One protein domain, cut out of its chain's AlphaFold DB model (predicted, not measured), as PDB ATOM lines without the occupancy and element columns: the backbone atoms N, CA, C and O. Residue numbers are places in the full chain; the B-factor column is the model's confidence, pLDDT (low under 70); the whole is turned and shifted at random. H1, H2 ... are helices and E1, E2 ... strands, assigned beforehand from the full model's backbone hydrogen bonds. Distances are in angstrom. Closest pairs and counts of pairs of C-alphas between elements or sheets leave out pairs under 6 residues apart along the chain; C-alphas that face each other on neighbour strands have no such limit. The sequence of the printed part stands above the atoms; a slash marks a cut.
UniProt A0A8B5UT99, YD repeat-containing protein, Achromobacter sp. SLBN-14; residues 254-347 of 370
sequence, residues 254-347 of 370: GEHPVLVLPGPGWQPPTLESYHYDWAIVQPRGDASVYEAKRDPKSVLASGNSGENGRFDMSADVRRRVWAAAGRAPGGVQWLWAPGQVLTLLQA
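What this domain is: This is residues 254 to 347 of the 370 residues of the protein "YD repeat-containing protein" of Achromobacter sp. SLBN-14 (UniProt A0A8B5UT99). A strongly twisted sheet of five strands is curled like part of a barrel, with the longer helix H2 on its hollow face and the short helix H1 crossing the opposite face. The printed part has 94 residues, with named elements in the order E1 E2 H1 E3 H2 E4 E5; the mixed sheet runs E1 E5 E4 E2 E3. The class is mixed, helices and strands, with 46 residues, under half, in named elements. The whole is compact, with a radius of gyration of the C-alphas of 12.0 A and spans of 34 by 27 by 23 A.

How they stand to each other: Edge strand E1, residues 258 to 261, is parallel to E5, residues 340 to 346, with N 259 and O 343 within hydrogen-bond range at 2.9 A. E2, residues 277 to 281, is antiparallel to edge strand E3, residues 299 to 304 (N 280 and O 301, 2.8 A), and to E4, residues 333 to 337 (N 279 and O 335, 2.9 A). E4 and E5 form a hairpin, with N 334 and O 342 2.8 A apart. H1, residues 289 to 294, is on the sheet at a height of 8.4 A, across the strands at 72 degrees to E2 on the local plane; the closest C-alphas of H1 and E2 are Lys 293 and Val 281, 6.1 A apart. H2, residues 315 to 327, is on the opposite face, giving three layers, helices on both faces of a sheet; its closest C-alphas to E5 are Ala 325 and Leu 345, 5.2 A. E3, H2 and E4 form a split strand-helix-strand unit, two same-way strands with E2 between them, with a right-handed crossover. In H1 and H2 every O i to N i+4 pair is within hydrogen-bond range.

Where its parts are: E1 begins at C-alpha 258, (-10.987, 0.512, -31.395). H2 is 18.5 A long and E5 19.8 A, ending at C-alpha 346, (-6.447, -1.520, -40.268).

The domain as a whole: The C-alphas farthest apart, Gly 285 and Glu 307, are 34.7 A apart. The printed part has no cut, and E1 to E2 is a long link. No printed residue is under 70 in pLDDT.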
ATOM      1  N   GLY A 254      -8.547  -6.883 -26.422       86.62
ATOM      2  CA  GLY A 254      -7.948  -5.658 -25.913       86.62
ATOM      3  C   GLY A 254      -8.893  -4.929 -24.971       86.62
ATOM      4  O   GLY A 254     -10.106  -5.127 -25.015       86.62
ATOM      5  N   GLU A 255      -8.321  -4.095 -24.111       88.25
ATOM      6  CA  GLU A 255      -9.056  -3.337 -23.091       88.25
ATOM      7  C   GLU A 255      -9.487  -1.948 -23.584       88.25
ATOM      8  O   GLU A 255     -10.270  -1.263 -22.931       88.25
ATOM      9  N   HIS A 256      -8.967  -1.512 -24.733       94.50
ATOM     10  CA  HIS A 256      -9.171  -0.167 -25.255       94.50
ATOM     11  C   HIS A 256     -10.190  -0.150 -26.402       94.50
ATOM     12  O   HIS A 256     -10.227  -1.085 -27.209       94.50
ATOM     13  N   PRO A 257     -10.983   0.930 -26.537       94.94
ATOM     14  CA  PRO A 257     -11.825   1.140 -27.707       94.94
ATOM     15  C   PRO A 257     -11.010   1.130 -29.006       94.94
ATOM     16  O   PRO A 257      -9.845   1.528 -29.042       94.94
ATOM     17  N   VAL A 258     -11.639   0.687 -30.092       96.00
ATOM     18  CA  VAL A 258     -10.987   0.512 -31.395       96.00
ATOM     19  C   VAL A 258     -11.251   1.711 -32.302       96.00
ATOM     20  O   VAL A 258     -12.400   2.098 -32.505       96.00
ATOM     21  N   LEU A 259     -10.194   2.227 -32.934       96.25
ATOM     22  CA  LEU A 259     -10.279   3.119 -34.089       96.25
ATOM     23  C   LEU A 259      -9.774   2.389 -35.340       96.25
ATOM     24  O   LEU A 259      -8.611   1.989 -35.427       96.25
ATOM     25  N   VAL A 260     -10.656   2.233 -36.327       96.88
ATOM     26  CA  VAL A 260     -10.345   1.548 -37.587       96.88
ATOM     27  C   VAL A 260      -9.835   2.553 -38.617       96.88
ATOM     28  O   VAL A 260     -10.519   3.514 -38.964       96.88
ATOM     29  N   LEU A 261      -8.635   2.316 -39.136       97.06
ATOM     30  CA  LEU A 261      -7.962   3.170 -40.104       97.06
ATOM     31  C   LEU A 261      -8.341   2.749 -41.540       97.06
ATOM     32  O   LEU A 261      -7.971   1.645 -41.954       97.06
ATOM     33  N   PRO A 262      -9.014   3.610 -42.336       95.25
ATOM     34  CA  PRO A 262      -9.518   3.256 -43.670       95.25
ATOM     35  C   PRO A 262      -8.424   2.967 -44.702       95.25
ATOM     36  O   PRO A 262      -8.684   2.329 -45.717       95.25
ATOM     37  N   GLY A 263      -7.205   3.457 -44.481       96.00
ATOM     38  CA  GLY A 263      -6.116   3.323 -45.438       96.00
ATOM     39  C   GLY A 263      -4.890   4.162 -45.075       96.00
ATOM     40  O   GLY A 263      -4.911   4.895 -44.087       96.00
ATOM     41  N   PRO A 264      -3.828   4.121 -45.900       96.06
ATOM     42  CA  PRO A 264      -2.570   4.834 -45.654       96.06
ATOM     43  C   PRO A 264      -2.715   6.363 -45.565       96.06
ATOM     44  O   PRO A 264      -1.875   7.024 -44.960       96.06
ATOM     45  N   GLY A 265      -3.768   6.921 -46.169       94.50
ATOM     46  CA  GLY A 265      -4.086   8.350 -46.163       94.50
ATOM     47  C   GLY A 265      -5.103   8.777 -45.101       94.50
ATOM     48  O   GLY A 265      -5.636   9.879 -45.230       94.50
ATOM     49  N   TRP A 266      -5.394   7.924 -44.108       95.88
ATOM     50  CA  TRP A 266      -6.347   8.207 -43.029       95.88
ATOM     51  C   TRP A 266      -6.107   9.575 -42.388       95.88
ATOM     52  O   TRP A 266      -4.985  10.081 -42.402       95.88
ATOM     53  N   GLN A 267      -7.165  10.163 -41.835       94.19
ATOM     54  CA  GLN A 267      -7.093  11.403 -41.072       94.19
ATOM     55  C   GLN A 267      -7.479  11.107 -39.624       94.19
ATOM     56  O   GLN A 267      -8.463  10.393 -39.412       94.19
ATOM     57  N   PRO A 268      -6.717  11.601 -38.638       92.38
ATOM     58  CA  PRO A 268      -7.123  11.489 -37.249       92.38
ATOM     59  C   PRO A 268      -8.436  12.254 -37.022       92.38
ATOM     60  O   PRO A 268      -8.575  13.375 -37.519       92.38
ATOM     61  N   PRO A 269      -9.403  11.660 -36.304       91.06
ATOM     62  CA  PRO A 269     -10.615  12.365 -35.918       91.06
ATOM     63  C   PRO A 269     -10.276  13.526 -34.979       91.06
ATOM     64  O   PRO A 269      -9.267  13.494 -34.270       91.06
ATOM     65  N   THR A 270     -11.149  14.527 -34.941       86.69
ATOM     66  CA  THR A 270     -11.154  15.496 -33.843       86.69
ATOM     67  C   THR A 270     -11.621  14.776 -32.584       86.69
ATOM     68  O   THR A 270     -12.647  14.098 -32.609       86.69
ATOM     69  N   LEU A 271     -10.870  14.914 -31.495       88.44
ATOM     70  CA  LEU A 271     -11.222  14.368 -30.183       88.44
ATOM     71  C   LEU A 271     -11.198  15.504 -29.165       88.44
ATOM     72  O   LEU A 271     -10.489  16.493 -29.359       88.44
ATOM     73  N   GLU A 272     -11.952  15.363 -28.077       86.50
ATOM     74  CA  GLU A 272     -12.015  16.349 -26.992       86.50
ATOM     75  C   GLU A 272     -10.693  16.406 -26.212       86.50
ATOM     76  O   GLU A 272     -10.542  15.834 -25.136       86.50
ATOM     77  N   SER A 273      -9.701  17.088 -26.778       83.75
ATOM     78  CA  SER A 273      -8.344  17.178 -26.249       83.75
ATOM     79  C   SER A 273      -7.867  18.625 -26.249       83.75
ATOM     80  O   SER A 273      -7.877  19.277 -27.291       83.75
ATOM     81  N   TYR A 274      -7.399  19.116 -25.099       85.88
ATOM     82  CA  TYR A 274      -6.965  20.503 -24.921       85.88
ATOM     83  C   TYR A 274      -5.512  20.556 -24.442       85.88
ATOM     84  O   TYR A 274      -5.211  20.233 -23.293       85.88
ATOM     85  N   HIS A 275      -4.604  20.930 -25.346       88.50
ATOM     86  CA  HIS A 275      -3.153  20.995 -25.124       88.50
ATOM     87  C   HIS A 275      -2.500  19.731 -24.543       88.50
ATOM     88  O   HIS A 275      -1.449  19.816 -23.902       88.50
ATOM     89  N   TYR A 276      -3.066  18.547 -24.776       91.56
ATOM     90  CA  TYR A 276      -2.451  17.313 -24.297       91.56
ATOM     91  C   TYR A 276      -1.348  16.825 -25.231       91.56
ATOM     92  O   TYR A 276      -1.495  16.811 -26.457       91.56
ATOM     93  N   ASP A 277      -0.254  16.364 -24.621       93.75
ATOM     94  CA  ASP A 277       0.797  15.635 -25.318       93.75
ATOM     95  C   ASP A 277       0.305  14.230 -25.656       93.75
ATOM     96  O   ASP A 277       0.153  13.365 -24.778       93.75
ATOM     97  N   TRP A 278       0.107  13.984 -26.942       95.69
ATOM     98  CA  TRP A 278      -0.360  12.714 -27.466       95.69
ATOM     99  C   TRP A 278       0.793  11.904 -28.057       95.69
ATOM    100  O   TRP A 278       1.818  12.436 -28.495       95.69
ATOM    101  N   ALA A 279       0.627  10.586 -28.072       97.50
ATOM    102  CA  ALA A 279       1.561   9.680 -28.725       97.50
ATOM    103  C   ALA A 279       0.833   8.465 -29.299       97.50
ATOM    104  O   ALA A 279      -0.065   7.905 -28.672       97.50
ATOM    105  N   ILE A 280       1.261   8.038 -30.482       98.38
ATOM    106  CA  ILE A 280       0.924   6.742 -31.061       98.38
ATOM    107  C   ILE A 280       2.133   5.845 -30.858       98.38
ATOM    108  O   ILE A 280       3.231   6.152 -31.329       98.38
ATOM    109  N   VAL A 281       1.928   4.742 -30.155       98.06
ATOM    110  CA  VAL A 281       2.984   3.841 -29.709       98.06
ATOM    111  C   VAL A 281       2.708   2.418 -30.167       98.06
ATOM    112  O   VAL A 281       1.562   2.017 -30.363       98.06
ATOM    113  N   GLN A 282       3.775   1.650 -30.317       97.31
ATOM    114  CA  GLN A 282       3.743   0.210 -30.496       97.31
ATOM    115  C   GLN A 282       4.514  -0.418 -29.330       97.31
ATOM    116  O   GLN A 282       5.746  -0.486 -29.400       97.31
ATOM    117  N   PRO A 283       3.828  -0.821 -28.243       93.69
ATOM    118  CA  PRO A 283       4.479  -1.473 -27.117       93.69
ATOM    119  C   PRO A 283       5.216  -2.743 -27.558       93.69
ATOM    120  O   PRO A 283       4.816  -3.419 -28.510       93.69
ATOM    121  N   ARG A 284       6.323  -3.055 -26.881       90.19
ATOM    122  CA  ARG A 284       7.138  -4.247 -27.149       90.19
ATOM    123  C   ARG A 284       7.141  -5.161 -25.936       90.19
ATOM    124  O   ARG A 284       7.379  -4.692 -24.828       90.19
ATOM    125  N   GLY A 285       6.954  -6.459 -26.171       86.94
ATOM    126  CA  GLY A 285       6.796  -7.424 -25.083       86.94
ATOM    127  C   GLY A 285       5.630  -7.018 -24.184       86.94
ATOM    128  O   GLY A 285       4.592  -6.596 -24.688       86.94
ATOM    129  N   ASP A 286       5.851  -7.064 -22.874       86.44
ATOM    130  CA  ASP A 286       4.826  -6.778 -21.863       86.44
ATOM    131  C   ASP A 286       4.811  -5.307 -21.406       86.44
ATOM    132  O   ASP A 286       4.215  -4.976 -20.383       86.44
ATOM    133  N   ALA A 287       5.488  -4.410 -22.135       90.12
ATOM    134  CA  ALA A 287       5.538  -2.996 -21.777       90.12
ATOM    135  C   ALA A 287       4.136  -2.372 -21.793       90.12
ATOM    136  O   ALA A 287       3.385  -2.500 -22.765       90.12
ATOM    137  N   SER A 288       3.811  -1.616 -20.746       93.12
ATOM    138  CA  SER A 288       2.577  -0.842 -20.707       93.12
ATOM    139  C   SER A 288       2.582   0.263 -21.767       93.12
ATOM    140  O   SER A 288       3.626   0.750 -22.217       93.12
ATOM    141  N   VAL A 289       1.389   0.738 -22.125       93.50
ATOM    142  CA  VAL A 289       1.219   1.818 -23.108       93.50
ATOM    143  C   VAL A 289       1.959   3.104 -22.681       93.50
ATOM    144  O   VAL A 289       2.517   3.818 -23.517       93.50
ATOM    145  N   TYR A 290       2.045   3.383 -21.375       93.69
ATOM    146  CA  TYR A 290       2.753   4.552 -20.836       93.69
ATOM    147  C   TYR A 290       4.277   4.389 -20.804       93.69
ATOM    148  O   TYR A 290       4.994   5.368 -21.012       93.69
ATOM    149  N   GLU A 291       4.788   3.179 -20.572       94.81
ATOM    150  CA  GLU A 291       6.220   2.890 -20.719       94.81
ATOM    151  C   GLU A 291       6.639   3.002 -22.184       94.81
ATOM    152  O   GLU A 291       7.632   3.663 -22.488       94.81
ATOM    153  N   ALA A 292       5.825   2.472 -23.102       95.38
ATOM    154  CA  ALA A 292       6.047   2.599 -24.540       95.38
ATOM    155  C   ALA A 292       6.065   4.067 -25.002       95.38
ATOM    156  O   ALA A 292       6.864   4.426 -25.863       95.38
ATOM    157  N   LYS A 293       5.250   4.947 -24.396       95.19
ATOM    158  CA  LYS A 293       5.290   6.401 -24.653       95.19
ATOM    159  C   LYS A 293       6.627   7.042 -24.258       95.19
ATOM    160  O   LYS A 293       7.009   8.046 -24.856       95.19
ATOM    161  N   ARG A 294       7.331   6.492 -23.265       94.62
ATOM    162  CA  ARG A 294       8.631   6.999 -22.787       94.62
ATOM    163  C   ARG A 294       9.825   6.411 -23.540       94.62
ATOM    164  O   ARG A 294      10.918   6.956 -23.420       94.62
ATOM    165  N   ASP A 295       9.636   5.338 -24.309       95.44
ATOM    166  CA  ASP A 295      10.668   4.744 -25.166       95.44
ATOM    167  C   ASP A 295      10.578   5.298 -26.601       95.44
ATOM    168  O   ASP A 295       9.674   4.917 -27.350       95.44
ATOM    169  N   PRO A 296      11.547   6.116 -27.060       94.25
ATOM    170  CA  PRO A 296      11.542   6.663 -28.416       94.25
ATOM    171  C   PRO A 296      11.491   5.600 -29.517       94.25
ATOM    172  O   PRO A 296      11.007   5.874 -30.612       94.25
ATOM    173  N   LYS A 297      11.972   4.377 -29.253       94.56
ATOM    174  CA  LYS A 297      11.937   3.292 -30.241       94.56
ATOM    175  C   LYS A 297      10.546   2.671 -30.384       94.56
ATOM    176  O   LYS A 297      10.344   1.928 -31.346       94.56
ATOM    177  N   SER A 298       9.648   2.912 -29.436       96.69
ATOM    178  CA  SER A 298       8.268   2.419 -29.427       96.69
ATOM    179  C   SER A 298       7.273   3.489 -29.894       96.69
ATOM    180  O   SER A 298       6.135   3.164 -30.224       96.69
ATOM    181  N   VAL A 299       7.691   4.755 -29.997       97.62
ATOM    182  CA  VAL A 299       6.865   5.863 -30.496       97.62
ATOM    183  C   VAL A 299       6.864   5.893 -32.028       97.62
ATOM    184  O   VAL A 299       7.897   6.041 -32.679       97.62
ATOM    185  N   LEU A 300       5.676   5.784 -32.623       97.62
ATOM    186  CA  LEU A 300       5.458   5.904 -34.068       97.62
ATOM    187  C   LEU A 300       5.180   7.350 -34.492       97.62
ATOM    188  O   LEU A 300       5.577   7.753 -35.590       97.62
ATOM    189  N   ALA A 301       4.487   8.097 -33.632       97.44
ATOM    190  CA  ALA A 301       4.117   9.496 -33.806       97.44
ATOM    191  C   ALA A 301       3.873  10.146 -32.439       97.44
ATOM    192  O   ALA A 301       3.421   9.473 -31.513       97.44
ATOM    193  N   SER A 302       4.114  11.445 -32.317       96.50
ATOM    194  CA  SER A 302       3.755  12.224 -31.132       96.50
ATOM    195  C   SER A 302       3.579  13.695 -31.491       96.50
ATOM    196  O   SER A 302       4.029  14.144 -32.547       96.50
ATOM    197  N   GLY A 303       2.922  14.438 -30.607       94.69
ATOM    198  CA  GLY A 303       2.698  15.870 -30.758       94.69
ATOM    199  C   GLY A 303       1.857  16.429 -29.613       94.69
ATOM    200  O   GLY A 303       1.652  15.758 -28.604       94.69
ATOM    201  N   ASN A 304       1.349  17.647 -29.795       93.50
ATOM    202  CA  ASN A 304       0.427  18.306 -28.872       93.50
ATOM    203  C   ASN A 304      -0.888  18.621 -29.602       93.50
ATOM    204  O   ASN A 304      -0.851  18.974 -30.781       93.50
ATOM    205  N   SER A 305      -2.041  18.451 -28.948       88.19
ATOM    206  CA  SER A 305      -3.354  18.590 -29.605       88.19
ATOM    207  C   SER A 305      -3.819  20.039 -29.828       88.19
ATOM    208  O   SER A 305      -4.838  20.265 -30.486       88.19
ATOM    209  N   GLY A 306      -3.111  21.023 -29.257       85.88
ATOM    210  CA  GLY A 306      -3.501  22.434 -29.294       85.88
ATOM    211  C   GLY A 306      -4.885  22.706 -28.686       85.88
ATOM    212  O   GLY A 306      -5.423  21.880 -27.946       85.88
ATOM    213  N   GLU A 307      -5.465  23.862 -29.018       79.38
ATOM    214  CA  GLU A 307      -6.774  24.315 -28.506       79.38
ATOM    215  C   GLU A 307      -7.970  23.615 -29.176       79.38
ATOM    216  O   GLU A 307      -9.044  23.529 -28.593       79.38
ATOM    217  N   ASN A 308      -7.789  23.093 -30.393       79.81
ATOM    218  CA  ASN A 308      -8.883  22.605 -31.244       79.81
ATOM    219  C   ASN A 308      -8.996  21.070 -31.298       79.81
ATOM    220  O   ASN A 308      -9.663  20.551 -32.195       79.81
ATOM    221  N   GLY A 309      -8.291  20.335 -30.429       80.25
ATOM    222  CA  GLY A 309      -8.307  18.867 -30.433       80.25
ATOM    223  C   GLY A 309      -7.824  18.242 -31.745       80.25
ATOM    224  O   GLY A 309      -8.308  17.183 -32.147       80.25
ATOM    225  N   ARG A 310      -6.909  18.921 -32.451       86.94
ATOM    226  CA  ARG A 310      -6.372  18.475 -33.743       86.94
ATOM    227  C   ARG A 310      -5.063  17.726 -33.550       86.94
ATOM    228  O   ARG A 310      -4.221  18.113 -32.750       86.94
ATOM    229  N   PHE A 311      -4.875  16.674 -34.335       91.88
ATOM    230  CA  PHE A 311      -3.711  15.798 -34.241       91.88
ATOM    231  C   PHE A 311      -2.932  15.827 -35.550       91.88
ATOM    232  O   PHE A 311      -3.082  14.958 -36.409       91.88
ATOM    233  N   ASP A 312      -2.117  16.860 -35.730       89.94
ATOM    234  CA  ASP A 312      -1.407  17.057 -36.987       89.94
ATOM    235  C   ASP A 312      -0.315  15.996 -37.184       89.94
ATOM    236  O   ASP A 312       0.587  15.810 -36.368       89.94
ATOM    237  N   MET A 313      -0.394  15.285 -38.307       93.50
ATOM    238  CA  MET A 313       0.570  14.263 -38.713       93.50
ATOM    239  C   MET A 313       0.895  14.424 -40.191       93.50
ATOM    240  O   MET A 313      -0.010  14.614 -41.003       93.50
ATOM    241  N   SER A 314       2.165  14.275 -40.571       95.56
ATOM    242  CA  SER A 314       2.547  14.229 -41.986       95.56
ATOM    243  C   SER A 314       2.005  12.968 -42.669       95.56
ATOM    244  O   SER A 314       1.729  11.955 -42.021       95.56
ATOM    245  N   ALA A 315       1.887  12.990 -44.000       96.94
ATOM    246  CA  ALA A 315       1.438  11.823 -44.762       96.94
ATOM    247  C   ALA A 315       2.316  10.581 -44.502       96.94
ATOM    248  O   ALA A 315       1.798   9.472 -44.386       96.94
ATOM    249  N   ASP A 316       3.629  10.757 -44.338       97.19
ATOM    250  CA  ASP A 316       4.561   9.661 -44.047       97.19
ATOM    251  C   ASP A 316       4.326   9.029 -42.680       97.19
ATOM    252  O   ASP A 316       4.382   7.804 -42.544       97.19
ATOM    253  N   VAL A 317       4.023   9.851 -41.674       97.31
ATOM    254  CA  VAL A 317       3.671   9.368 -40.337       97.31
ATOM    255  C   VAL A 317       2.367   8.576 -40.391       97.31
ATOM    256  O   VAL A 317       2.319   7.451 -39.892       97.31
ATOM    257  N   ARG A 318       1.337   9.086 -41.081       97.94
ATOM    258  CA  ARG A 318       0.046   8.387 -41.220       97.94
ATOM    259  C   ARG A 318       0.203   7.041 -41.931       97.94
ATOM    260  O   ARG A 318      -0.308   6.034 -41.436       97.94
ATOM    261  N   ARG A 319       1.003   6.984 -43.003       97.88
ATOM    262  CA  ARG A 319       1.360   5.729 -43.693       97.88
ATOM    263  C   ARG A 319       2.078   4.740 -42.778       97.88
ATOM    264  O   ARG A 319       1.745   3.556 -42.780       97.88
ATOM    265  N   ARG A 320       3.044   5.214 -41.988       97.62
ATOM    266  CA  ARG A 320       3.815   4.386 -41.049       97.62
ATOM    267  C   ARG A 320       2.934   3.791 -39.956       97.62
ATOM    268  O   ARG A 320       3.038   2.593 -39.704       97.62
ATOM    269  N   VAL A 321       2.073   4.607 -39.346       98.06
ATOM    270  CA  VAL A 321       1.112   4.169 -38.321       98.06
ATOM    271  C   VAL A 321       0.150   3.140 -38.904       98.06
ATOM    272  O   VAL A 321       0.004   2.059 -38.339       98.06
ATOM    273  N   TRP A 322      -0.434   3.429 -40.072       97.69
ATOM    274  CA  TRP A 322      -1.318   2.490 -40.757       97.69
ATOM    275  C   TRP A 322      -0.610   1.158 -41.019       97.69
ATOM    276  O   TRP A 322      -1.134   0.108 -40.663       97.69
ATOM    277  N   ALA A 323       0.608   1.177 -41.568       96.94
ATOM    278  CA  ALA A 323       1.375  -0.039 -41.831       96.94
ATOM    279  C   ALA A 323       1.750  -0.805 -40.547       96.94
ATOM    280  O   ALA A 323       1.773  -2.034 -40.556       96.94
ATOM    281  N   ALA A 324       2.039  -0.107 -39.445       97.06
ATOM    282  CA  ALA A 324       2.305  -0.738 -38.154       97.06
ATOM    283  C   ALA A 324       1.061  -1.454 -37.603       97.06
ATOM    284  O   ALA A 324       1.168  -2.613 -37.207       97.06
ATOM    285  N   ALA A 325      -0.112  -0.815 -37.675       96.19
ATOM    286  CA  ALA A 325      -1.386  -1.405 -37.258       96.19
ATOM    287  C   ALA A 325      -1.754  -2.660 -38.073       96.19
ATOM    288  O   ALA A 325      -2.397  -3.566 -37.554       96.19
ATOM    289  N   GLY A 326      -1.324  -2.734 -39.339       93.75
ATOM    290  CA  GLY A 326      -1.516  -3.920 -40.182       93.75
ATOM    291  C   GLY A 326      -0.570  -5.068 -39.848       93.75
ATOM    292  O   GLY A 326      -0.981  -6.222 -39.857       93.75
ATOM    293  N   ARG A 327       0.696  -4.766 -39.530       93.94
ATOM    294  CA  ARG A 327       1.691  -5.790 -39.158       93.94
ATOM    295  C   ARG A 327       1.455  -6.380 -37.771       93.94
ATOM    296  O   ARG A 327       1.837  -7.520 -37.535       93.94
ATOM    297  N   ALA A 328       0.883  -5.599 -36.860       92.62
ATOM    298  CA  ALA A 328       0.574  -6.024 -35.503       92.62
ATOM    299  C   ALA A 328      -0.848  -5.575 -35.121       92.62
ATOM    300  O   ALA A 328      -0.996  -4.581 -34.405       92.62
ATOM    301  N   PRO A 329      -1.898  -6.275 -35.596       92.25
ATOM    302  CA  PRO A 329      -3.271  -5.995 -35.185       92.25
ATOM    303  C   PRO A 329      -3.396  -6.027 -33.657       92.25
ATOM    304  O   PRO A 329      -2.985  -6.993 -33.020       92.25
ATOM    305  N   GLY A 330      -3.929  -4.959 -33.061       92.50
ATOM    306  CA  GLY A 330      -4.032  -4.793 -31.603       92.50
ATOM    307  C   GLY A 330      -2.764  -4.273 -30.918       92.50
ATOM    308  O   GLY A 330      -2.810  -3.870 -29.761       92.50
ATOM    309  N   GLY A 331      -1.635  -4.221 -31.627       94.81
ATOM    310  CA  GLY A 331      -0.340  -3.818 -31.075       94.81
ATOM    311  C   GLY A 331      -0.024  -2.325 -31.180       94.81
ATOM    312  O   GLY A 331       1.030  -1.908 -30.715       94.81
ATOM    313  N   VAL A 332      -0.885  -1.514 -31.800       97.56
ATOM    314  CA  VAL A 332      -0.678  -0.064 -31.939       97.56
ATOM    315  C   VAL A 332      -1.724   0.683 -31.129       97.56
ATOM    316  O   VAL A 332      -2.923   0.485 -31.319       97.56
ATOM    317  N   GLN A 333      -1.256   1.555 -30.244       97.88
ATOM    318  CA  GLN A 333      -2.074   2.261 -29.267       97.88
ATOM    319  C   GLN A 333      -1.894   3.767 -29.424       97.88
ATOM    320  O   GLN A 333      -0.777   4.253 -29.594       97.88
ATOM    321  N   TRP A 334      -2.984   4.517 -29.355       97.81
ATOM    322  CA  TRP A 334      -2.979   5.971 -29.409       97.81
ATOM    323  C   TRP A 334      -3.421   6.538 -28.069       97.81
ATOM    324  O   TRP A 334      -4.602   6.492 -27.729       97.81
ATOM    325  N   LEU A 335      -2.463   7.088 -27.322       96.75
ATOM    326  CA  LEU A 335      -2.747   7.901 -26.150       96.75
ATOM    327  C   LEU A 335      -2.998   9.325 -26.635       96.75
ATOM    328  O   LEU A 335      -2.048  10.036 -26.977       96.75
ATOM    329  N   TRP A 336      -4.262   9.721 -26.707       94.88
ATOM    330  CA  TRP A 336      -4.638  11.040 -27.212       94.88
ATOM    331  C   TRP A 336      -4.892  12.053 -26.087       94.88
ATOM    332  O   TRP A 336      -4.698  13.244 -26.304       94.88
ATOM    333  N   ALA A 337      -5.218  11.585 -24.876       92.69
ATOM    334  CA  ALA A 337      -5.303  12.374 -23.643       92.69
ATOM    335  C   ALA A 337      -5.004  11.489 -22.408       92.69
ATOM    336  O   ALA A 337      -4.952  10.260 -22.534       92.69
ATOM    337  N   PRO A 338      -4.775  12.055 -21.205       90.12
ATOM    338  CA  PRO A 338      -4.553  11.267 -19.990       90.12
ATOM    339  C   PRO A 338      -5.690  10.272 -19.718       90.12
ATOM    340  O   PRO A 338      -6.854  10.654 -19.646       90.12
ATOM    341  N   GLY A 339      -5.359   8.983 -19.581       90.94
ATOM    342  CA  GLY A 339      -6.347   7.916 -19.381       90.94
ATOM    343  C   GLY A 339      -7.147   7.530 -20.631       90.94
ATOM    344  O   GLY A 339      -7.901   6.564 -20.579       90.94
ATOM    345  N   GLN A 340      -6.964   8.233 -21.752       95.50
ATOM    346  CA  GLN A 340      -7.708   8.006 -22.985       95.50
ATOM    347  C   GLN A 340      -6.820   7.325 -24.026       95.50
ATOM    348  O   GLN A 340      -5.888   7.927 -24.572       95.50
ATOM    349  N   VAL A 341      -7.110   6.051 -24.286       96.69
ATOM    350  CA  VAL A 341      -6.323   5.197 -25.178       96.69
ATOM    351  C   VAL A 341      -7.236   4.549 -26.210       96.69
ATOM    352  O   VAL A 341      -8.303   4.046 -25.867       96.69
ATOM    353  N   LEU A 342      -6.803   4.549 -27.471       97.50
ATOM    354  CA  LEU A 342      -7.452   3.831 -28.567       97.50
ATOM    355  C   LEU A 342      -6.514   2.767 -29.131       97.50
ATOM    356  O   LEU A 342      -5.343   3.048 -29.382       97.50
ATOM    357  N   THR A 343      -7.038   1.582 -29.427       97.75
ATOM    358  CA  THR A 343      -6.345   0.591 -30.258       97.75
ATOM    359  C   THR A 343      -6.567   0.913 -31.732       97.75
ATOM    360  O   THR A 343      -7.705   1.002 -32.193       97.75
ATOM    361  N   LEU A 344      -5.481   1.069 -32.490       97.75
ATOM    362  CA  LEU A 344      -5.538   1.347 -33.923       97.75
ATOM    363  C   LEU A 344      -5.491   0.045 -34.722       97.75
ATOM    364  O   LEU A 344      -4.539  -0.728 -34.600       97.75
ATOM    365  N   LEU A 345      -6.485  -0.175 -35.583       97.19
ATOM    366  CA  LEU A 345      -6.561  -1.344 -36.466       97.19
ATOM    367  C   LEU A 345      -6.663  -0.916 -37.926       97.19
ATOM    368  O   LEU A 345      -7.240   0.121 -38.233       97.19
ATOM    369  N   GLN A 346      -6.146  -1.724 -38.852       96.25
ATOM    370  CA  GLN A 346      -6.447  -1.520 -40.268       96.25
ATOM    371  C   GLN A 346      -7.871  -1.970 -40.598       96.25
ATOM    372  O   GLN A 346      -8.330  -3.015 -40.131       96.25
ATOM    373  N   ALA A 347      -8.532  -1.211 -41.472       96.69
ATOM    374  CA  ALA A 347      -9.718  -1.694 -42.154       96.69
ATOM    375  C   ALA A 347      -9.366  -2.905 -43.030       96.69
ATOM    376  O   ALA A 347      -8.387  -2.900 -43.778       96.69
TER     377      ALA A 347